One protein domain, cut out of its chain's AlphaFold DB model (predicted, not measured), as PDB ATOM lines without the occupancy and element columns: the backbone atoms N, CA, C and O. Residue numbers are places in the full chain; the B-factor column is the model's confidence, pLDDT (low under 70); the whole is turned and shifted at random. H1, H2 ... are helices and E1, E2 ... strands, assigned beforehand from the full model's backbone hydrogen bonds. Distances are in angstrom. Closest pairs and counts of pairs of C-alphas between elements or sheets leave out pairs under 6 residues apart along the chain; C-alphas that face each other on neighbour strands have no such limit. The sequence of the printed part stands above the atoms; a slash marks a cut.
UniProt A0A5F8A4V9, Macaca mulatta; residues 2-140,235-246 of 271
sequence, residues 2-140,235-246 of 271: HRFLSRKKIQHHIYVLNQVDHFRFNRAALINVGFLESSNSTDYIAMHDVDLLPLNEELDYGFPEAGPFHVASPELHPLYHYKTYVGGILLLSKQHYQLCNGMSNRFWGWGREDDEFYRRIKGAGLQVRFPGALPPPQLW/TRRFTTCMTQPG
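Overview. This is residues 2 to 140 and 235 to 246 of the 271 residues of a protein of Macaca mulatta (UniProt A0A5F8A4V9). A strongly twisted sheet of four strands, E1, E5, E2 and E4, has H2 packed over one face, while E3 and much of the long link at residues 55 to 88 lie toward the other face. H1 only grazes the sheet at its E1 edge, and H4 is not on the sheet but lies past its E4 edge, apart from E4 and near one end of H2. The printed part has 151 residues with four named helices and five named strands, in the order H1 E1 H2 E2 E3 E4 H3 H4 E5; the sheet is mixed. The class is mixed, helices and strands, with 64 residues, under half, in named elements. The whole is compact and rounded, with a radius of gyration of the C-alphas of 14.4 A and spans of 40 by 34 by 33 A.

Along the chain. Find C-alpha 11 at (189.459, 162.811, 117.206); E1 runs from there to residue 18, 22.9 A. E5 is residues 237 to 244, 23.0 A, ending at C-alpha 244 at (166.304, 162.322, 116.745). E2 is residues 44 to 49, 16.4 A, and E4 is residues 89 to 93, 13.8 A. H2 is residues 27 to 37, 15.3 A; H4, residues 113 to 123, is 15.2 A. The short ones are H1, residues 2 to 7, beginning at C-alpha 2 at (182.363, 157.393, 112.496), E3, residues 52 to 54, and H3, residues 94 to 99.

Arrangement. Start at edge strand E1: E5 is its parallel neighbour at 23 degrees, with N 13 and O 238 2.9 A apart, within hydrogen-bond range. E5 and E2 are parallel at 24 degrees, with N 46 and O 239 at 2.8 A. E2 and edge strand E4 are antiparallel at 166 degrees, with N 45 and O 92 at 2.9 A. H2 is on the sheet at a height of 8.2 A, over E5 and only just over E1, slantwise at 36 degrees to E5 on the local plane; its closest C-alphas to E5 are Gly 34 and Cys 241, 5.9 A. E1, H2, E2 form a split strand-helix-strand unit, two parallel strands with E5 between them, its crossover right-handed. H3 is on the sheet, with Tyr 44 and Lys 94 the closest C-alphas to E2, 5.2 A. H2 and H3 with the sheet make two layers, helices on one face. H4 is not on the sheet; it is close to but not clearly touching H2, at Ala 28 and Glu 113, C-alphas 6.3 A apart. E3 pairs with no named strand, but residues 53 to 54 pair antiparallel with residues 139 to 140. Every O i to N i+4 pair is within hydrogen-bond range in H1, H2 and H3; in H4 6 of 7 are.

Size, cuts and confidence. The C-alphas farthest apart are those of His 22 and Ala 133, 41.6 A. Residues 141 to 234 are not printed; C-alphas 140 and 235 are 28.9 A apart across the cut. The links E3 to E4 and H3 to H4 are long. Look for pLDDT under 70 at residues 136 to 137, 235 to 236, 240 to 241 and 243 to 246.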
ATOM      1  N   HIS A   2     181.048 157.767 111.912       90.62
ATOM      2  CA  HIS A   2     182.363 157.393 112.496       90.62
ATOM      3  C   HIS A   2     183.497 157.131 111.468       90.62
ATOM      4  O   HIS A   2     184.520 157.810 111.496       90.62
ATOM      5  N   ARG A   3     183.282 156.249 110.474       93.19
ATOM      6  CA  ARG A   3     184.257 155.949 109.394       93.19
ATOM      7  C   ARG A   3     184.677 157.174 108.557       93.19
ATOM      8  O   ARG A   3     185.789 157.199 108.043       93.19
ATOM      9  N   PHE A   4     183.813 158.175 108.402       92.50
ATOM     10  CA  PHE A   4     184.119 159.422 107.688       92.50
ATOM     11  C   PHE A   4     185.100 160.276 108.505       92.50
ATOM     12  O   PHE A   4     186.198 160.577 108.046       92.50
ATOM     13  N   LEU A   5     184.752 160.557 109.765       93.62
ATOM     14  CA  LEU A   5     185.556 161.375 110.679       93.62
ATOM     15  C   LEU A   5     186.917 160.726 110.998       93.62
ATOM     16  O   LEU A   5     187.936 161.415 111.008       93.62
ATOM     17  N   SER A   6     186.958 159.397 111.168       93.44
ATOM     18  CA  SER A   6     188.207 158.646 111.364       93.44
ATOM     19  C   SER A   6     189.149 158.737 110.157       93.44
ATOM     20  O   SER A   6     190.355 158.875 110.346       93.44
ATOM     21  N   ARG A   7     188.632 158.713 108.915       94.00
ATOM     22  CA  ARG A   7     189.463 158.883 107.703       94.00
ATOM     23  C   ARG A   7     190.013 160.302 107.569       94.00
ATOM     24  O   ARG A   7     191.186 160.458 107.247       94.00
ATOM     25  N   LYS A   8     189.226 161.318 107.946       92.56
ATOM     26  CA  LYS A   8     189.694 162.711 108.102       92.56
ATOM     27  C   LYS A   8     190.631 162.922 109.312       92.56
ATOM     28  O   LYS A   8     191.041 164.050 109.562       92.56
ATOM     29  N   LYS A   9     190.991 161.861 110.055       94.50
ATOM     30  CA  LYS A   9     191.871 161.871 111.246       94.50
ATOM     31  C   LYS A   9     191.375 162.760 112.402       94.50
ATOM     32  O   LYS A   9     192.160 163.172 113.253       94.50
ATOM     33  N   ILE A  10     190.069 163.028 112.465       93.12
ATOM     34  CA  ILE A  10     189.456 163.862 113.506       93.12
ATOM     35  C   ILE A  10     189.224 163.013 114.766       93.12
ATOM     36  O   ILE A  10     188.486 162.025 114.721       93.12
ATOM     37  N   GLN A  11     189.809 163.403 115.907       93.38
ATOM     38  CA  GLN A  11     189.459 162.811 117.206       93.38
ATOM     39  C   GLN A  11     188.040 163.235 117.588       93.38
ATOM     40  O   GLN A  11     187.768 164.428 117.705       93.38
ATOM     41  N   HIS A  12     187.131 162.275 117.775       93.88
ATOM     42  CA  HIS A  12     185.710 162.574 117.933       93.88
ATOM     43  C   HIS A  12     184.971 161.628 118.881       93.88
ATOM     44  O   HIS A  12     185.285 160.443 118.977       93.88
ATOM     45  N   HIS A  13     183.921 162.159 119.505       93.38
ATOM     46  CA  HIS A  13     182.867 161.397 120.168       93.38
ATOM     47  C   HIS A  13     181.505 161.771 119.559       93.38
ATOM     48  O   HIS A  13     181.314 162.897 119.094       93.38
ATOM     49  N   ILE A  14     180.559 160.830 119.540       93.06
ATOM     50  CA  ILE A  14     179.206 161.044 119.003       93.06
ATOM     51  C   ILE A  14     178.217 160.876 120.152       93.06
ATOM     52  O   ILE A  14     178.082 159.783 120.695       93.06
ATOM     53  N   TYR A  15     177.535 161.962 120.501       90.50
ATOM     54  CA  TYR A  15     176.487 161.999 121.512       90.50
ATOM     55  C   TYR A  15     175.131 161.961 120.799       90.50
ATOM     56  O   TYR A  15     174.826 162.837 119.987       90.50
ATOM     57  N   VAL A  16     174.318 160.945 121.095       92.31
ATOM     58  CA  VAL A  16     172.939 160.842 120.595       92.31
ATOM     59  C   VAL A  16     171.996 161.363 121.672       92.31
ATOM     60  O   VAL A  16     171.915 160.818 122.769       92.31
ATOM     61  N   LEU A  17     171.309 162.454 121.356       90.31
ATOM     62  CA  LEU A  17     170.537 163.277 122.276       90.31
ATOM     63  C   LEU A  17     169.063 162.896 122.148       90.31
ATOM     64  O   LEU A  17     168.332 163.411 121.299       90.31
ATOM     65  N   ASN A  18     168.658 161.922 122.960       90.69
ATOM     66  CA  ASN A  18     167.337 161.305 122.908       90.69
ATOM     67  C   ASN A  18     166.330 162.046 123.806       90.69
ATOM     68  O   ASN A  18     166.487 162.069 125.027       90.69
ATOM     69  N   GLN A  19     165.275 162.621 123.220       87.94
ATOM     70  CA  GLN A  19     164.194 163.252 123.985       87.94
ATOM     71  C   GLN A  19     163.196 162.191 124.470       87.94
ATOM     72  O   GLN A  19     162.414 161.660 123.687       87.94
ATOM     73  N   VAL A  20     163.223 161.898 125.775       90.25
ATOM     74  CA  VAL A  20     162.382 160.868 126.426       90.25
ATOM     75  C   VAL A  20     161.125 161.421 127.117       90.25
ATOM     76  O   VAL A  20     160.364 160.667 127.727       90.25
ATOM     77  N   ASP A  21     160.905 162.736 127.056       89.50
ATOM     78  CA  ASP A  21     159.665 163.370 127.510       89.50
ATOM     79  C   ASP A  21     158.536 163.259 126.461       89.50
ATOM     80  O   ASP A  21     158.630 162.518 125.483       89.50
ATOM     81  N   HIS A  22     157.405 163.920 126.713       90.88
ATOM     82  CA  HIS A  22     156.202 163.850 125.870       90.88
ATOM     83  C   HIS A  22     155.785 165.223 125.315       90.88
ATOM     84  O   HIS A  22     154.637 165.412 124.906       90.88
ATOM     85  N   PHE A  23     156.691 166.203 125.318       91.31
ATOM     86  CA  PHE A  23     156.477 167.481 124.645       91.31
ATOM     87  C   PHE A  23     156.748 167.352 123.136       91.31
ATOM     88  O   PHE A  23     157.117 166.293 122.628       91.31
ATOM     89  N   ARG A  24     156.572 168.448 122.384       92.12
ATOM     90  CA  ARG A  24     157.069 168.493 120.999       92.12
ATOM     91  C   ARG A  24     158.598 168.371 121.003       92.12
ATOM     92  O   ARG A  24     159.249 168.776 121.961       92.12
ATOM     93  N   PHE A  25     159.168 167.859 119.919       91.38
ATOM     94  CA  PHE A  25     160.619 167.774 119.763       91.38
ATOM     95  C   PHE A  25     161.280 169.163 119.892       91.38
ATOM     96  O   PHE A  25     160.770 170.125 119.318       91.38
ATOM     97  N   ASN A  26     162.376 169.284 120.645       94.31
ATOM     98  CA  ASN A  26     163.080 170.551 120.895       94.31
ATOM     99  C   ASN A  26     164.580 170.405 120.604       94.31
ATOM    100  O   ASN A  26     165.410 170.213 121.497       94.31
ATOM    101  N   ARG A  27     164.913 170.498 119.313       94.62
ATOM    102  CA  ARG A  27     166.269 170.360 118.766       94.62
ATOM    103  C   ARG A  27     167.283 171.276 119.460       94.62
ATOM    104  O   ARG A  27     168.321 170.803 119.913       94.62
ATOM    105  N   ALA A  28     166.956 172.560 119.613       95.44
ATOM    106  CA  ALA A  28     167.819 173.543 120.266       95.44
ATOM    107  C   ALA A  28     168.131 173.198 121.733       95.44
ATOM    108  O   ALA A  28     169.291 173.252 122.144       95.44
ATOM    109  N   ALA A  29     167.124 172.803 122.522       95.69
ATOM    110  CA  ALA A  29     167.339 172.428 123.919       95.69
ATOM    111  C   ALA A  29     168.158 171.137 124.060       95.69
ATOM    112  O   ALA A  29     169.022 171.060 124.933       95.69
ATOM    113  N   LEU A  30     167.946 170.152 123.181       94.69
ATOM    114  CA  LEU A  30     168.775 168.944 123.140       94.69
ATOM    115  C   LEU A  30     170.240 169.281 122.857       94.69
ATOM    116  O   LEU A  30     171.120 168.780 123.551       94.69
ATOM    117  N   ILE A  31     170.514 170.155 121.886       95.75
ATOM    118  CA  ILE A  31     171.884 170.569 121.556       95.75
ATOM    119  C   ILE A  31     172.534 171.319 122.731       95.75
ATOM    120  O   ILE A  31     173.694 171.044 123.035       95.75
ATOM    121  N   ASN A  32     171.798 172.187 123.438       96.38
ATOM    122  CA  ASN A  32     172.289 172.817 124.673       96.38
ATOM    123  C   ASN A  32     172.677 171.767 125.734       96.38
ATOM    124  O   ASN A  32     173.731 171.892 126.355       96.38
ATOM    125  N   VAL A  33     171.868 170.715 125.925       95.75
ATOM    126  CA  VAL A  33     172.212 169.593 126.820       95.75
ATOM    127  C   VAL A  33     173.462 168.866 126.317       95.75
ATOM    128  O   VAL A  33     174.400 168.677 127.081       95.75
ATOM    129  N   GLY A  34     173.544 168.538 125.026       92.88
ATOM    130  CA  GLY A  34     174.721 167.892 124.437       92.88
ATOM    131  C   GLY A  34     176.005 168.717 124.549       92.88
ATOM    132  O   GLY A  34     177.080 168.152 124.717       92.88
ATOM    133  N   PHE A  35     175.909 170.048 124.521       94.75
ATOM    134  CA  PHE A  35     177.031 170.937 124.808       94.75
ATOM    135  C   PHE A  35     177.494 170.823 126.272       94.75
ATOM    136  O   PHE A  35     178.697 170.706 126.510       94.75
ATOM    137  N   LEU A  36     176.562 170.819 127.231       93.50
ATOM    138  CA  LEU A  36     176.855 170.722 128.669       93.50
ATOM    139  C   LEU A  36     177.414 169.344 129.068       93.50
ATOM    140  O   LEU A  36     178.401 169.282 129.791       93.50
ATOM    141  N   GLU A  37     176.841 168.260 128.540       91.62
ATOM    142  CA  GLU A  37     177.281 166.873 128.779       91.62
ATOM    143  C   GLU A  37     178.535 166.485 127.960       91.62
ATOM    144  O   GLU A  37     179.133 165.419 128.163       91.62
ATOM    145  N   SER A  38     178.964 167.329 127.012       89.88
ATOM    146  CA  SER A  38     180.204 167.101 126.262       89.88
ATOM    147  C   SER A  38     181.428 167.288 127.157       89.88
ATOM    148  O   SER A  38     181.540 168.293 127.860       89.88
ATOM    149  N   SER A  39     182.388 166.360 127.070       84.81
ATOM    150  CA  SER A  39     183.622 166.367 127.873       84.81
ATOM    151  C   SER A  39     184.224 167.767 128.061       84.81
ATOM    152  O   SER A  39     184.343 168.544 127.108       84.81
ATOM    153  N   ASN A  40     184.721 168.058 129.267       86.38
ATOM    154  CA  ASN A  40     185.509 169.266 129.551       86.38
ATOM    155  C   ASN A  40     186.713 169.433 128.601       86.38
ATOM    156  O   ASN A  40     187.202 170.542 128.430       86.38
ATOM    157  N   SER A  41     187.165 168.344 127.965       90.50
ATOM    158  CA  SER A  41     188.248 168.334 126.973       90.50
ATOM    159  C   SER A  41     187.807 168.462 125.505       90.50
ATOM    160  O   SER A  41     188.654 168.395 124.624       90.50
ATOM    161  N   THR A  42     186.510 168.606 125.216       91.56
ATOM    162  CA  THR A  42     185.994 168.875 123.862       91.56
ATOM    163  C   THR A  42     186.235 170.340 123.500       91.56
ATOM    164  O   THR A  42     185.682 171.218 124.159       91.56
ATOM    165  N   ASP A  43     186.976 170.616 122.425       95.19
ATOM    166  CA  ASP A  43     187.258 171.986 121.968       95.19
ATOM    167  C   ASP A  43     186.119 172.576 121.114       95.19
ATOM    168  O   ASP A  43     185.907 173.791 121.093       95.19
ATOM    169  N   TYR A  44     185.387 171.725 120.383       97.25
ATOM    170  CA  TYR A  44     184.343 172.139 119.440       97.25
ATOM    171  C   TYR A  44     183.244 171.089 119.243       97.25
ATOM    172  O   TYR A  44     183.461 169.882 119.391       97.25
ATOM    173  N   ILE A  45     182.058 171.571 118.879       96.94
ATOM    174  CA  ILE A  45     180.874 170.761 118.594       96.94
ATOM    175  C   ILE A  45     180.486 170.844 117.114       96.94
ATOM    176  O   ILE A  45     180.723 171.861 116.460       96.94
ATOM    177  N   ALA A  46     179.812 169.808 116.616       97.00
ATOM    178  CA  ALA A  46     178.856 169.926 115.521       97.00
ATOM    179  C   ALA A  46     177.450 169.696 116.058       97.00
ATOM    180  O   ALA A  46     177.157 168.647 116.633       97.00
ATOM    181  N   MET A  47     176.577 170.656 115.794       96.31
ATOM    182  CA  MET A  47     175.133 170.463 115.809       96.31
ATOM    183  C   MET A  47     174.801 169.751 114.497       96.31
ATOM    184  O   MET A  47     175.167 170.277 113.447       96.31
ATOM    185  N   HIS A  48     174.242 168.542 114.539       94.94
ATOM    186  CA  HIS A  48     174.232 167.655 113.374       94.94
ATOM    187  C   HIS A  48     172.962 166.809 113.322       94.94
ATOM    188  O   HIS A  48     172.755 165.922 114.150       94.94
ATOM    189  N   ASP A  49     172.141 167.034 112.306       91.38
ATOM    190  CA  ASP A  49     170.890 166.299 112.146       91.38
ATOM    191  C   ASP A  49     171.175 164.850 111.727       91.38
ATOM    192  O   ASP A  49     172.118 164.568 110.985       91.38
ATOM    193  N   VAL A  50     170.427 163.901 112.298       88.81
ATOM    194  CA  VAL A  50     170.724 162.459 112.193       88.81
ATOM    195  C   VAL A  50     170.396 161.876 110.806       88.81
ATOM    196  O   VAL A  50     170.873 160.797 110.460       88.81
ATOM    197  N   ASP A  51     169.624 162.606 110.000       86.19
ATOM    198  CA  ASP A  51     169.261 162.296 108.615       86.19
ATOM    199  C   ASP A  51     170.249 162.836 107.564       86.19
ATOM    200  O   ASP A  51     170.191 162.391 106.421       86.19
ATOM    201  N   LEU A  52     171.180 163.735 107.905       89.12
ATOM    202  CA  LEU A  52     172.148 164.287 106.945       89.12
ATOM    203  C   LEU A  52     173.492 163.552 106.998       89.12
ATOM    204  O   LEU A  52     174.248 163.674 107.958       89.12
ATOM    205  N   LEU A  53     173.837 162.818 105.938       90.12
ATOM    206  CA  LEU A  53     175.114 162.110 105.814       90.12
ATOM    207  C   LEU A  53     176.049 162.798 104.799       90.12
ATOM    208  O   LEU A  53     175.656 162.972 103.647       90.12
ATOM    209  N   PRO A  54     177.304 163.137 105.158       90.06
ATOM    210  CA  PRO A  54     178.291 163.614 104.198       90.06
ATOM    211  C   PRO A  54     178.750 162.481 103.277       90.06
ATOM    212  O   PRO A  54     179.197 161.428 103.743       90.06
ATOM    213  N   LEU A  55     178.642 162.724 101.970       87.81
ATOM    214  CA  LEU A  55     179.153 161.847 100.919       87.81
ATOM    215  C   LEU A  55     180.559 162.265 100.487       87.81
ATOM    216  O   LEU A  55     181.445 161.417 100.405       87.81
ATOM    217  N   ASN A  56     180.777 163.562 100.250       89.25
ATOM    218  CA  ASN A  56     182.076 164.069  99.816       89.25
ATOM    219  C   ASN A  56     183.030 164.274 101.014       89.25
ATOM    220  O   ASN A  56     182.681 164.884 102.027       89.25
ATOM    221  N   GLU A  57     184.250 163.749 100.894       89.06
ATOM    222  CA  GLU A  57     185.312 163.794 101.908       89.06
ATOM    223  C   GLU A  57     186.026 165.156 101.989       89.06
ATOM    224  O   GLU A  57     186.731 165.416 102.968       89.06
ATOM    225  N   GLU A  58     185.795 166.045 101.021       90.00
ATOM    226  CA  GLU A  58     186.247 167.443 100.991       90.00
ATOM    227  C   GLU A  58     185.509 168.317 102.016       90.00
ATOM    228  O   GLU A  58     186.118 169.233 102.568       90.00
ATOM    229  N   LEU A  59     184.246 168.000 102.350       92.06
ATOM    230  CA  LEU A  59     183.454 168.721 103.358       92.06
ATOM    231  C   LEU A  59     184.235 168.836 104.669       92.06
ATOM    232  O   LEU A  59     184.562 167.816 105.288       92.06
ATOM    233  N   ASP A  60     184.562 170.057 105.091       92.81
ATOM    234  CA  ASP A  60     185.381 170.246 106.284       92.81
ATOM    235  C   ASP A  60     184.582 169.985 107.568       92.81
ATOM    236  O   ASP A  60     183.441 170.409 107.726       92.81
ATOM    237  N   TYR A  61     185.211 169.250 108.477       95.25
ATOM    238  CA  TYR A  61     184.716 168.941 109.819       95.25
ATOM    239  C   TYR A  61     185.777 169.275 110.881       95.25
ATOM    240  O   TYR A  61     185.662 168.831 112.019       95.25
ATOM    241  N   GLY A  62     186.835 170.001 110.505       95.06
ATOM    242  CA  GLY A  62     187.883 170.470 111.399       95.06
ATOM    243  C   GLY A  62     187.415 171.561 112.364       95.06
ATOM    244  O   GLY A  62     186.247 171.947 112.420       95.06
ATOM    245  N   PHE A  63     188.357 172.060 113.163       96.19
ATOM    246  CA  PHE A  63     188.064 173.056 114.190       96.19
ATOM    247  C   PHE A  63     187.723 174.428 113.564       96.19
ATOM    248  O   PHE A  63     188.567 174.991 112.862       96.19
ATOM    249  N   PRO A  64     186.537 175.006 113.847       96.06
ATOM    250  CA  PRO A  64     186.050 176.245 113.235       96.06
ATOM    251  C   PRO A  64     186.688 177.491 113.883       96.06
ATOM    252  O   PRO A  64     186.046 178.244 114.619       96.06
ATOM    253  N   GLU A  65     187.986 177.680 113.629       94.38
ATOM    254  CA  GLU A  65     188.836 178.691 114.280       94.38
ATOM    255  C   GLU A  65     188.396 180.131 113.982       94.38
ATOM    256  O   GLU A  65     188.326 180.957 114.883       94.38
ATOM    257  N   ALA A  66     188.038 180.418 112.728       94.44
ATOM    258  CA  ALA A  66     187.707 181.768 112.262       94.44
ATOM    259  C   ALA A  66     186.229 182.179 112.456       94.44
ATOM    260  O   ALA A  66     185.819 183.226 111.957       94.44
ATOM    261  N   GLY A  67     185.416 181.343 113.111       95.94
ATOM    262  CA  GLY A  67     183.972 181.542 113.283       95.94
ATOM    263  C   GLY A  67     183.150 180.296 112.915       95.94
ATOM    264  O   GLY A  67     183.710 179.346 112.366       95.94
ATOM    265  N   PRO A  68     181.838 180.267 113.228       97.56
ATOM    266  CA  PRO A  68     180.964 179.116 112.979       97.56
ATOM    267  C   PRO A  68     180.992 178.624 111.526       97.56
ATOM    268  O   PRO A  68     180.889 179.428 110.603       97.56
ATOM    269  N   PHE A  69     181.088 177.308 111.317       96.94
ATOM    270  CA  PHE A  69     181.228 176.706 109.985       96.94
ATOM    271  C   PHE A  69     180.020 175.833 109.619       96.94
ATOM    272  O   PHE A  69     179.761 174.803 110.243       96.94
ATOM    273  N   HIS A  70     179.255 176.265 108.618       95.81
ATOM    274  CA  HIS A  70     177.995 175.659 108.192       95.81
ATOM    275  C   HIS A  70     178.218 174.664 107.052       95.81
ATOM    276  O   HIS A  70     178.158 175.007 105.874       95.81
ATOM    277  N   VAL A  71     178.479 173.409 107.424       93.50
ATOM    278  CA  VAL A  71     178.682 172.288 106.490       93.50
ATOM    279  C   VAL A  71     177.447 172.074 105.614       93.50
ATOM    280  O   VAL A  71     177.574 171.834 104.417       93.50
ATOM    281  N   ALA A  72     176.248 172.206 106.190       89.94
ATOM    282  CA  ALA A  72     174.976 172.085 105.480       89.94
ATOM    283  C   ALA A  72     174.535 173.384 104.782       89.94
ATOM    284  O   ALA A  72     173.360 173.744 104.840       89.94
ATOM    285  N   SER A  73     175.490 174.065 104.137       86.25
ATOM    286  CA  SER A  73     175.312 175.323 103.397       86.25
ATOM    287  C   SER A  73     174.030 175.341 102.545       86.25
ATOM    288  O   SER A  73     173.683 174.306 101.965       86.25
ATOM    289  N   PRO A  74     173.345 176.494 102.387       81.06
ATOM    290  CA  PRO A  74     172.115 176.580 101.594       81.06
ATOM    291  C   PRO A  74     172.289 176.159 100.124       81.06
ATOM    292  O   PRO A  74     171.334 175.741  99.470       81.06
ATOM    293  N   GLU A  75     173.514 176.240  99.604       78.00
ATOM    294  CA  GLU A  75     173.885 175.795  98.254       78.00
ATOM    295  C   GLU A  75     174.014 174.262  98.147       78.00
ATOM    296  O   GLU A  75     173.956 173.713  97.049       78.00
ATOM    297  N   LEU A  76     174.168 173.564  99.280       76.06
ATOM    298  CA  LEU A  76     174.404 172.116  99.366       76.06
ATOM    299  C   LEU A  76     173.242 171.348 100.024       76.06
ATOM    300  O   LEU A  76     173.175 170.123  99.904       76.06
ATOM    301  N   HIS A  77     172.339 172.030 100.737       77.94
ATOM    302  CA  HIS A  77     171.188 171.403 101.386       77.94
ATOM    303  C   HIS A  77     170.059 171.129 100.374       77.94
ATOM    304  O   HIS A  77     169.577 172.074  99.753       77.94
ATOM    305  N   PRO A  78     169.526 169.898 100.253       72.62
ATOM    306  CA  PRO A  78     168.572 169.520  99.197       72.62
ATOM    307  C   PRO A  78     167.144 170.097  99.342       72.62
ATOM    308  O   PRO A  78     166.224 169.597  98.702       72.62
ATOM    309  N   LEU A  79     166.929 171.093 100.212       78.75
ATOM    310  CA  LEU A  79     165.596 171.619 100.577       78.75
ATOM    311  C   LEU A  79     165.570 173.104 100.998       78.75
ATOM    312  O   LEU A  79     164.502 173.712 100.974       78.75
ATOM    313  N   TYR A  80     166.692 173.685 101.447       81.06
ATOM    314  CA  TYR A  80     166.706 174.988 102.129       81.06
ATOM    315  C   TYR A  80     167.821 175.869 101.567       81.06
ATOM    316  O   TYR A  80     168.981 175.715 101.925       81.06
ATOM    317  N   HIS A  81     167.448 176.806 100.694       84.50
ATOM    318  CA  HIS A  81     168.385 177.597  99.881       84.50
ATOM    319  C   HIS A  81     168.463 179.082 100.286       84.50
ATOM    320  O   HIS A  81     168.969 179.916  99.537       84.50
ATOM    321  N   TYR A  82     167.929 179.452 101.456       84.50
ATOM    322  CA  TYR A  82     167.866 180.847 101.901       84.50
ATOM    323  C   TYR A  82     169.134 181.265 102.668       84.50
ATOM    324  O   TYR A  82     169.669 180.513 103.476       84.50
ATOM    325  N   LYS A  83     169.618 182.492 102.429       85.25
ATOM    326  CA  LYS A  83     170.963 182.963 102.835       85.25
ATOM    327  C   LYS A  83     171.233 183.042 104.349       85.25
ATOM    328  O   LYS A  83     172.371 183.283 104.739       85.25
ATOM    329  N   THR A  84     170.211 182.896 105.192       88.31
ATOM    330  CA  THR A  84     170.325 182.904 106.664       88.31
ATOM    331  C   THR A  84     170.134 181.524 107.294       88.31
ATOM    332  O   THR A  84     170.232 181.407 108.513       88.31
ATOM    333  N   TYR A  85     169.880 180.487 106.489       89.75
ATOM    334  CA  TYR A  85     169.739 179.115 106.964       89.75
ATOM    335  C   TYR A  85     171.044 178.627 107.598       89.75
ATOM    336  O   TYR A  85     172.101 178.700 106.973       89.75
ATOM    337  N   VAL A  86     170.955 178.109 108.827       93.56
ATOM    338  CA  VAL A  86     172.075 177.484 109.558       93.56
ATOM    339  C   VAL A  86     171.689 176.161 110.238       93.56
ATOM    340  O   VAL A  86     172.369 175.693 111.154       93.56
ATOM    341  N   GLY A  87     170.581 175.548 109.809       91.62
ATOM    342  CA  GLY A  87     170.159 174.216 110.249       91.62
ATOM    343  C   GLY A  87     171.012 173.087 109.653       91.62
ATOM    344  O   GLY A  87     172.031 173.325 109.000       91.62
ATOM    345  N   GLY A  88     170.609 171.835 109.882       92.06
ATOM    346  CA  GLY A  88     171.313 170.675 109.346       92.06
ATOM    347  C   GLY A  88     172.598 170.363 110.113       92.06
ATOM    348  O   GLY A  88     172.569 169.665 111.125       92.06
ATOM    349  N   ILE A  89     173.735 170.867 109.623       95.25
ATOM    350  CA  ILE A  89     175.073 170.603 110.174       95.25
ATOM    351  C   ILE A  89     175.859 171.916 110.317       95.25
ATOM    352  O   ILE A  89     176.287 172.500 109.318       95.25
ATOM    353  N   LEU A  90     176.076 172.362 111.561       96.69
ATOM    354  CA  LEU A  90     176.781 173.605 111.915       96.69
ATOM    355  C   LEU A  90     177.809 173.357 113.030       96.69
ATOM    356  O   LEU A  90     177.476 172.815 114.087       96.69
ATOM    357  N   LEU A  91     179.059 173.766 112.801       97.69
ATOM    358  CA  LEU A  91     180.190 173.580 113.713       97.69
ATOM    359  C   LEU A  91     180.535 174.876 114.457       97.69
ATOM    360  O   LEU A  91     180.636 175.937 113.844       97.69
ATOM    361  N   LEU A  92     180.781 174.781 115.769       97.44
ATOM    362  CA  LEU A  92     181.242 175.889 116.619       97.44
ATOM    363  C   LEU A  92     182.299 175.414 117.622       97.44
ATOM    364  O   LEU A  92     182.159 174.343 118.211       97.44
ATOM    365  N   SER A  93     183.316 176.239 117.885       97.69
ATOM    366  CA  SER A  93     184.180 176.068 119.060       97.69
ATOM    367  C   SER A  93     183.360 176.269 120.339       97.69
ATOM    368  O   SER A  93     182.343 176.975 120.318       97.69
ATOM    369  N   LYS A  94     183.789 175.693 121.474       95.81
ATOM    370  CA  LYS A  94     183.081 175.917 122.748       95.81
ATOM    371  C   LYS A  94     182.991 177.408 123.093       95.81
ATOM    372  O   LYS A  94     181.925 177.864 123.497       95.81
ATOM    373  N   GLN A  95     184.052 178.166 122.814       96.88
ATOM    374  CA  GLN A  95     184.105 179.622 122.963       96.88
ATOM    375  C   GLN A  95     183.042 180.342 122.114       96.88
ATOM    376  O   GLN A  95     182.297 181.162 122.645       96.88
ATOM    377  N   HIS A  96     182.912 180.017 120.820       97.81
ATOM    378  CA  HIS A  96     181.896 180.630 119.951       97.81
ATOM    379  C   HIS A  96     180.466 180.274 120.392       97.81
ATOM    380  O   HIS A  96     179.582 181.128 120.351       97.81
ATOM    381  N   TYR A  97     180.235 179.044 120.865       97.62
ATOM    382  CA  TYR A  97     178.927 178.623 121.376       97.62
ATOM    383  C   TYR A  97     178.551 179.324 122.696       97.62
ATOM    384  O   TYR A  97     177.410 179.756 122.869       97.62
ATOM    385  N   GLN A  98     179.524 179.500 123.598       96.94
ATOM    386  CA  GLN A  98     179.368 180.259 124.845       96.94
ATOM    387  C   GLN A  98     179.111 181.747 124.585       96.94
ATOM    388  O   GLN A  98     178.217 182.318 125.204       96.94
ATOM    389  N   LEU A  99     179.824 182.355 123.629       97.94
ATOM    390  CA  LEU A  99     179.630 183.757 123.240       97.94
ATOM    391  C   LEU A  99     178.218 184.022 122.684       97.94
ATOM    392  O   LEU A  99     177.661 185.093 122.898       97.94
ATOM    393  N   CYS A 100     177.603 183.027 122.033       97.62
ATOM    394  CA  CYS A 100     176.211 183.089 121.570       97.62
ATOM    395  C   CYS A 100     175.160 182.845 122.677       97.62
ATOM    396  O   CYS A 100     173.965 182.888 122.384       97.62
ATOM    397  N   ASN A 101     175.569 182.538 123.919       97.44
ATOM    398  CA  ASN A 101     174.690 182.039 124.989       97.44
ATOM    399  C   ASN A 101     173.854 180.816 124.537       97.44
ATOM    400  O   ASN A 101     172.645 180.736 124.775       97.44
ATOM    401  N   GLY A 102     174.491 179.889 123.808       96.31
ATOM    402  CA  GLY A 102     173.848 178.691 123.258       96.31
ATOM    403  C   GLY A 102     172.628 178.973 122.371       96.31
ATOM    404  O   GLY A 102     172.420 180.085 121.879       96.31
ATOM    405  N   MET A 103     171.804 177.949 122.147       97.75
ATOM    406  CA  MET A 103     170.549 178.078 121.394       97.75
ATOM    407  C   MET A 103     169.364 178.429 122.306       97.75
ATOM    408  O   MET A 103     169.383 178.189 123.514       97.75
ATOM    409  N   SER A 104     168.273 178.954 121.747       95.94
ATOM    410  CA  SER A 104     167.056 179.212 122.524       95.94
ATOM    411  C   SER A 104     166.261 177.942 122.848       95.94
ATOM    412  O   SER A 104     165.714 177.278 121.972       95.94
ATOM    413  N   ASN A 105     166.063 177.681 124.143       96.19
ATOM    414  CA  ASN A 105     165.216 176.590 124.650       96.19
ATOM    415  C   ASN A 105     163.702 176.773 124.367       96.19
ATOM    416  O   ASN A 105     162.890 175.959 124.812       96.19
ATOM    417  N   ARG A 106     163.285 177.856 123.689       95.75
ATOM    418  CA  ARG A 106     161.867 178.218 123.479       95.75
ATOM    419  C   ARG A 106     161.221 177.539 122.262       95.75
ATOM    420  O   ARG A 106     159.997 177.582 122.143       95.75
ATOM    421  N   PHE A 107     162.006 176.932 121.375       92.06
ATOM    422  CA  PHE A 107     161.523 176.359 120.117       92.06
ATOM    423  C   PHE A 107     161.097 174.895 120.278       92.06
ATOM    424  O   PHE A 107     161.872 173.959 120.110       92.06
ATOM    425  N   TRP A 108     159.823 174.708 120.622       91.62
ATOM    426  CA  TRP A 108     159.178 173.400 120.728       91.62
ATOM    427  C   TRP A 108     158.435 173.088 119.428       91.62
ATOM    428  O   TRP A 108     157.433 173.742 119.142       91.62
ATOM    429  N   GLY A 109     158.845 172.067 118.678       88.50
ATOM    430  CA  GLY A 109     158.349 171.770 117.329       88.50
ATOM    431  C   GLY A 109     159.407 172.048 116.258       88.50
ATOM    432  O   GLY A 109     160.581 172.208 116.569       88.50
ATOM    433  N   TRP A 110     158.997 172.070 114.989       83.88
ATOM    434  CA  TRP A 110     159.915 172.253 113.863       83.88
ATOM    435  C   TRP A 110     160.047 173.727 113.442       83.88
ATOM    436  O   TRP A 110     159.033 174.372 113.163       83.88
ATOM    437  N   GLY A 111     161.292 174.204 113.331       85.94
ATOM    438  CA  GLY A 111     161.680 175.429 112.630       85.94
ATOM    439  C   GLY A 111     161.866 176.681 113.495       85.94
ATOM    440  O   GLY A 111     161.270 176.833 114.566       85.94
ATOM    441  N   ARG A 112     162.641 177.627 112.939       90.69
ATOM    442  CA  ARG A 112     163.027 178.947 113.481       90.69
ATOM    443  C   ARG A 112     164.025 178.943 114.642       90.69
ATOM    444  O   ARG A 112     164.414 180.024 115.091       90.69
ATOM    445  N   GLU A 113     164.457 177.787 115.142       95.00
ATOM    446  CA  GLU A 113     165.499 177.733 116.172       95.00
ATOM    447  C   GLU A 113     166.899 177.981 115.588       95.00
ATOM    448  O   GLU A 113     167.766 178.541 116.259       95.00
ATOM    449  N   ASP A 114     167.087 177.636 114.316       94.50
ATOM    450  CA  ASP A 114     168.233 177.999 113.488       94.50
ATOM    451  C   ASP A 114     168.216 179.489 113.095       94.50
ATOM    452  O   ASP A 114     169.223 180.168 113.289       94.50
ATOM    453  N   ASP A 115     167.073 180.039 112.664       94.50
ATOM    454  CA  ASP A 115     166.901 181.484 112.389       94.50
ATOM    455  C   ASP A 115     167.191 182.381 113.613       94.50
ATOM    456  O   ASP A 115     167.655 183.523 113.495       94.50
ATOM    457  N   GLU A 116     166.869 181.911 114.821       97.38
ATOM    458  CA  GLU A 116     167.183 182.625 116.063       97.38
ATOM    459  C   GLU A 116     168.656 182.474 116.449       97.38
ATOM    460  O   GLU A 116     169.289 183.470 116.810       97.38
ATOM    461  N   PHE A 117     169.244 181.289 116.258       97.75
ATOM    462  CA  PHE A 117     170.669 181.088 116.496       97.75
ATOM    463  C   PHE A 117     171.560 181.843 115.493       97.75
ATOM    464  O   PHE A 117     172.576 182.405 115.893       97.75
ATOM    465  N   TYR A 118     171.152 181.982 114.225       96.94
ATOM    466  CA  TYR A 118     171.827 182.856 113.255       96.94
ATOM    467  C   TYR A 118     171.896 184.308 113.752       96.94
ATOM    468  O   TYR A 118     172.948 184.947 113.681       96.94
ATOM    469  N   ARG A 119     170.799 184.824 114.323       97.62
ATOM    470  CA  ARG A 119     170.772 186.177 114.903       97.62
ATOM    471  C   ARG A 119     171.663 186.298 116.140       97.62
ATOM    472  O   ARG A 119     172.331 187.319 116.269       97.62
ATOM    473  N   ARG A 120     171.764 185.263 116.986       98.19
ATOM    474  CA  ARG A 120     172.743 185.218 118.095       98.19
ATOM    475  C   ARG A 120     174.183 185.260 117.595       98.19
ATOM    476  O   ARG A 120     174.953 186.084 118.075       98.19
ATOM    477  N   ILE A 121     174.526 184.446 116.592       97.88
ATOM    478  CA  ILE A 121     175.853 184.444 115.951       97.88
ATOM    479  C   ILE A 121     176.208 185.855 115.453       97.88
ATOM    480  O   ILE A 121     177.309 186.341 115.708       97.88
ATOM    481  N   LYS A 122     175.268 186.546 114.794       97.62
ATOM    482  CA  LYS A 122     175.481 187.919 114.308       97.62
ATOM    483  C   LYS A 122     175.553 188.963 115.424       97.62
ATOM    484  O   LYS A 122     176.412 189.834 115.349       97.62
ATOM    485  N   GLY A 123     174.726 188.857 116.465       97.62
ATOM    486  CA  GLY A 123     174.796 189.720 117.651       97.62
ATOM    487  C   GLY A 123     176.107 189.564 118.431       97.62
ATOM    488  O   GLY A 123     176.645 190.544 118.931       97.62
ATOM    489  N   ALA A 124     176.676 188.358 118.442       97.38
ATOM    490  CA  ALA A 124     178.001 188.050 118.983       97.38
ATOM    491  C   ALA A 124     179.176 188.510 118.084       97.38
ATOM    492  O   ALA A 124     180.327 188.188 118.371       97.38
ATOM    493  N   GLY A 125     178.911 189.216 116.975       97.44
ATOM    494  CA  GLY A 125     179.932 189.692 116.032       97.44
ATOM    495  C   GLY A 125     180.572 188.601 115.162       97.44
ATOM    496  O   GLY A 125     181.526 188.878 114.437       97.44
ATOM    497  N   LEU A 126     180.071 187.364 115.203       97.38
ATOM    498  CA  LEU A 126     180.680 186.221 114.527       97.38
ATOM    499  C   LEU A 126     180.230 186.100 113.058       97.38
ATOM    500  O   LEU A 126     179.069 186.315 112.687       97.38
ATOM    501  N   GLN A 127     181.155 185.681 112.192       95.88
ATOM    502  CA  GLN A 127     180.867 185.392 110.789       95.88
ATOM    503  C   GLN A 127     180.645 183.888 110.584       95.88
ATOM    504  O   GLN A 127     181.554 183.090 110.796       95.88
ATOM    505  N   VAL A 128     179.444 183.509 110.128       95.12
ATOM    506  CA  VAL A 128     179.205 182.171 109.567       95.12
ATOM    507  C   VAL A 128     180.038 182.020 108.295       95.12
ATOM    508  O   VAL A 128     179.991 182.889 107.420       95.12
ATOM    509  N   ARG A 129     180.785 180.924 108.209       94.06
ATOM    510  CA  ARG A 129     181.510 180.464 107.024       94.06
ATOM    511  C   ARG A 129     180.841 179.215 106.460       94.06
ATOM    512  O   ARG A 129     180.184 178.480 107.190       94.06
ATOM    513  N   PHE A 130     181.053 178.969 105.177       91.38
ATOM    514  CA  PHE A 130     180.488 177.851 104.424       91.38
ATOM    515  C   PHE A 130     181.630 177.114 103.699       91.38
ATOM    516  O   PHE A 130     182.702 177.707 103.523       91.38
ATOM    517  N   PRO A 131     181.440 175.854 103.266       87.31
ATOM    518  CA  PRO A 131     182.293 175.228 102.261       87.31
ATOM    519  C   PRO A 131     182.451 176.109 101.013       87.31
ATOM    520  O   PRO A 131     181.588 176.932 100.711       87.31
ATOM    521  N   GLY A 132     183.551 175.923 100.281       83.19
ATOM    522  CA  GLY A 132     183.690 176.486  98.937       83.19
ATOM    523  C   GLY A 132     182.785 175.779  97.923       83.19
ATOM    524  O   GLY A 132     182.002 174.896  98.274       83.19
ATOM    525  N   ALA A 133     182.933 176.123  96.643       78.06
ATOM    526  CA  ALA A 133     182.298 175.366  95.567       78.06
ATOM    527  C   ALA A 133     182.874 173.938  95.520       78.06
ATOM    528  O   ALA A 133     184.080 173.766  95.346       78.06
ATOM    529  N   LEU A 134     182.014 172.927  95.673       77.69
ATOM    530  CA  LEU A 134     182.374 171.507  95.660       77.69
ATOM    531  C   LEU A 134     181.409 170.731  94.734       77.69
ATOM    532  O   LEU A 134     180.212 171.034  94.721       77.69
ATOM    533  N   PRO A 135     181.873 169.726  93.965       71.06
ATOM    534  CA  PRO A 135     181.048 169.042  92.963       71.06
ATOM    535  C   PRO A 135     179.982 168.129  93.609       71.06
ATOM    536  O   PRO A 135     180.286 167.435  94.582       71.06
ATOM    537  N   PRO A 136     178.732 168.090  93.111       65.69
ATOM    538  CA  PRO A 136     177.671 167.270  93.703       65.69
ATOM    539  C   PRO A 136     177.879 165.757  93.463       65.69
ATOM    540  O   PRO A 136     178.481 165.383  92.456       65.69
ATOM    541  N   PRO A 137     177.323 164.871  94.319       66.31
ATOM    542  CA  PRO A 137     176.515 165.156  95.508       66.31
ATOM    543  C   PRO A 137     177.357 165.307  96.789       66.31
ATOM    544  O   PRO A 137     178.310 164.570  97.029       66.31
ATOM    545  N   GLN A 138     176.968 166.252  97.648       75.19
ATOM    546  CA  GLN A 138     177.721 166.626  98.856       75.19
ATOM    547  C   GLN A 138     177.170 165.976 100.128       75.19
ATOM    548  O   GLN A 138     177.888 165.278 100.847       75.19
ATOM    549  N   LEU A 139     175.875 166.177 100.375       78.88
ATOM    550  CA  LEU A 139     175.123 165.617 101.492       78.88
ATOM    551  C   LEU A 139     174.023 164.703 100.950       78.88
ATOM    552  O   LEU A 139     173.355 165.038  99.973       78.88
ATOM    553  N   TRP A 140     173.805 163.573 101.613       77.00
ATOM    554  CA  TRP A 140     172.635 162.728 101.416       77.00
ATOM    555  C   TRP A 140     171.664 162.945 102.571       77.00
ATOM    556  O   TRP A 140     172.023 162.728 103.727       77.00
ATOM    557  N   THR A 235     195.901 167.814 120.213       54.22
ATOM    558  CA  THR A 235     194.961 167.162 119.291       54.22
ATOM    559  C   THR A 235     193.512 167.502 119.639       54.22
ATOM    560  O   THR A 235     192.947 166.948 120.582       54.22
ATOM    561  N   ARG A 236     192.922 168.417 118.860       68.31
ATOM    562  CA  ARG A 236     191.581 168.975 119.086       68.31
ATOM    563  C   ARG A 236     190.483 167.903 119.028       68.31
ATOM    564  O   ARG A 236     190.434 167.109 118.086       68.31
ATOM    565  N   ARG A 237     189.586 167.908 120.016       70.88
ATOM    566  CA  ARG A 237     188.532 166.909 120.241       70.88
ATOM    567  C   ARG A 237     187.159 167.432 119.829       70.88
ATOM    568  O   ARG A 237     186.702 168.478 120.288       70.88
ATOM    569  N   PHE A 238     186.499 166.656 118.979       71.12
ATOM    570  CA  PHE A 238     185.197 166.938 118.387       71.12
ATOM    571  C   PHE A 238     184.057 166.242 119.142       71.12
ATOM    572  O   PHE A 238     184.188 165.093 119.572       71.12
ATOM    573  N   THR A 239     182.905 166.897 119.247       70.00
ATOM    574  CA  THR A 239     181.650 166.282 119.705       70.00
ATOM    575  C   THR A 239     180.553 166.481 118.667       70.00
ATOM    576  O   THR A 239     180.172 167.609 118.373       70.00
ATOM    577  N   THR A 240     180.017 165.391 118.119       64.12
ATOM    578  CA  THR A 240     178.811 165.443 117.280       64.12
ATOM    579  C   THR A 240     177.570 165.280 118.152       64.12
ATOM    580  O   THR A 240     177.409 164.239 118.784       64.12
ATOM    581  N   CYS A 241     176.699 166.286 118.158       62.41
ATOM    582  CA  CYS A 241     175.405 166.296 118.836       62.41
ATOM    583  C   CYS A 241     174.307 165.886 117.844       62.41
ATOM    584  O   CYS A 241     173.837 166.724 117.074       62.41
ATOM    585  N   MET A 242     173.915 164.608 117.855       70.25
ATOM    586  CA  MET A 242     172.858 164.068 116.991       70.25
ATOM    587  C   MET A 242     171.510 164.068 117.702       70.25
ATOM    588  O   MET A 242     171.376 163.445 118.751       70.25
ATOM    589  N   THR A 243     170.497 164.711 117.124       59.34
ATOM    590  CA  THR A 243     169.141 164.765 117.698       59.34
ATOM    591  C   THR A 243     168.154 163.971 116.842       59.34
ATOM    592  O   THR A 243     168.108 164.188 115.631       59.34
ATOM    593  N   GLN A 244     167.334 163.104 117.447       50.00
ATOM    594  CA  GLN A 244     166.304 162.322 116.745       50.00
ATOM    595  C   GLN A 244     164.895 162.633 117.289       50.00
ATOM    596  O   GLN A 244     164.714 162.610 118.509       50.00
ATOM    597  N   PRO A 245     163.876 162.862 116.432       46.78
ATOM    598  CA  PRO A 245     162.480 162.926 116.865       46.78
ATOM    599  C   PRO A 245     162.042 161.601 117.510       46.78
ATOM    600  O   PRO A 245     162.137 160.544 116.888       46.78
ATOM    601  N   GLY A 246     161.577 161.654 118.761       43.41
ATOM    602  CA  GLY A 246     161.330 160.460 119.574       43.41
ATOM    603  C   GLY A 246     160.240 159.528 119.026       43.41
ATOM    604  O   GLY A 246     159.123 159.952 118.724       43.41
TER     605      GLY A 246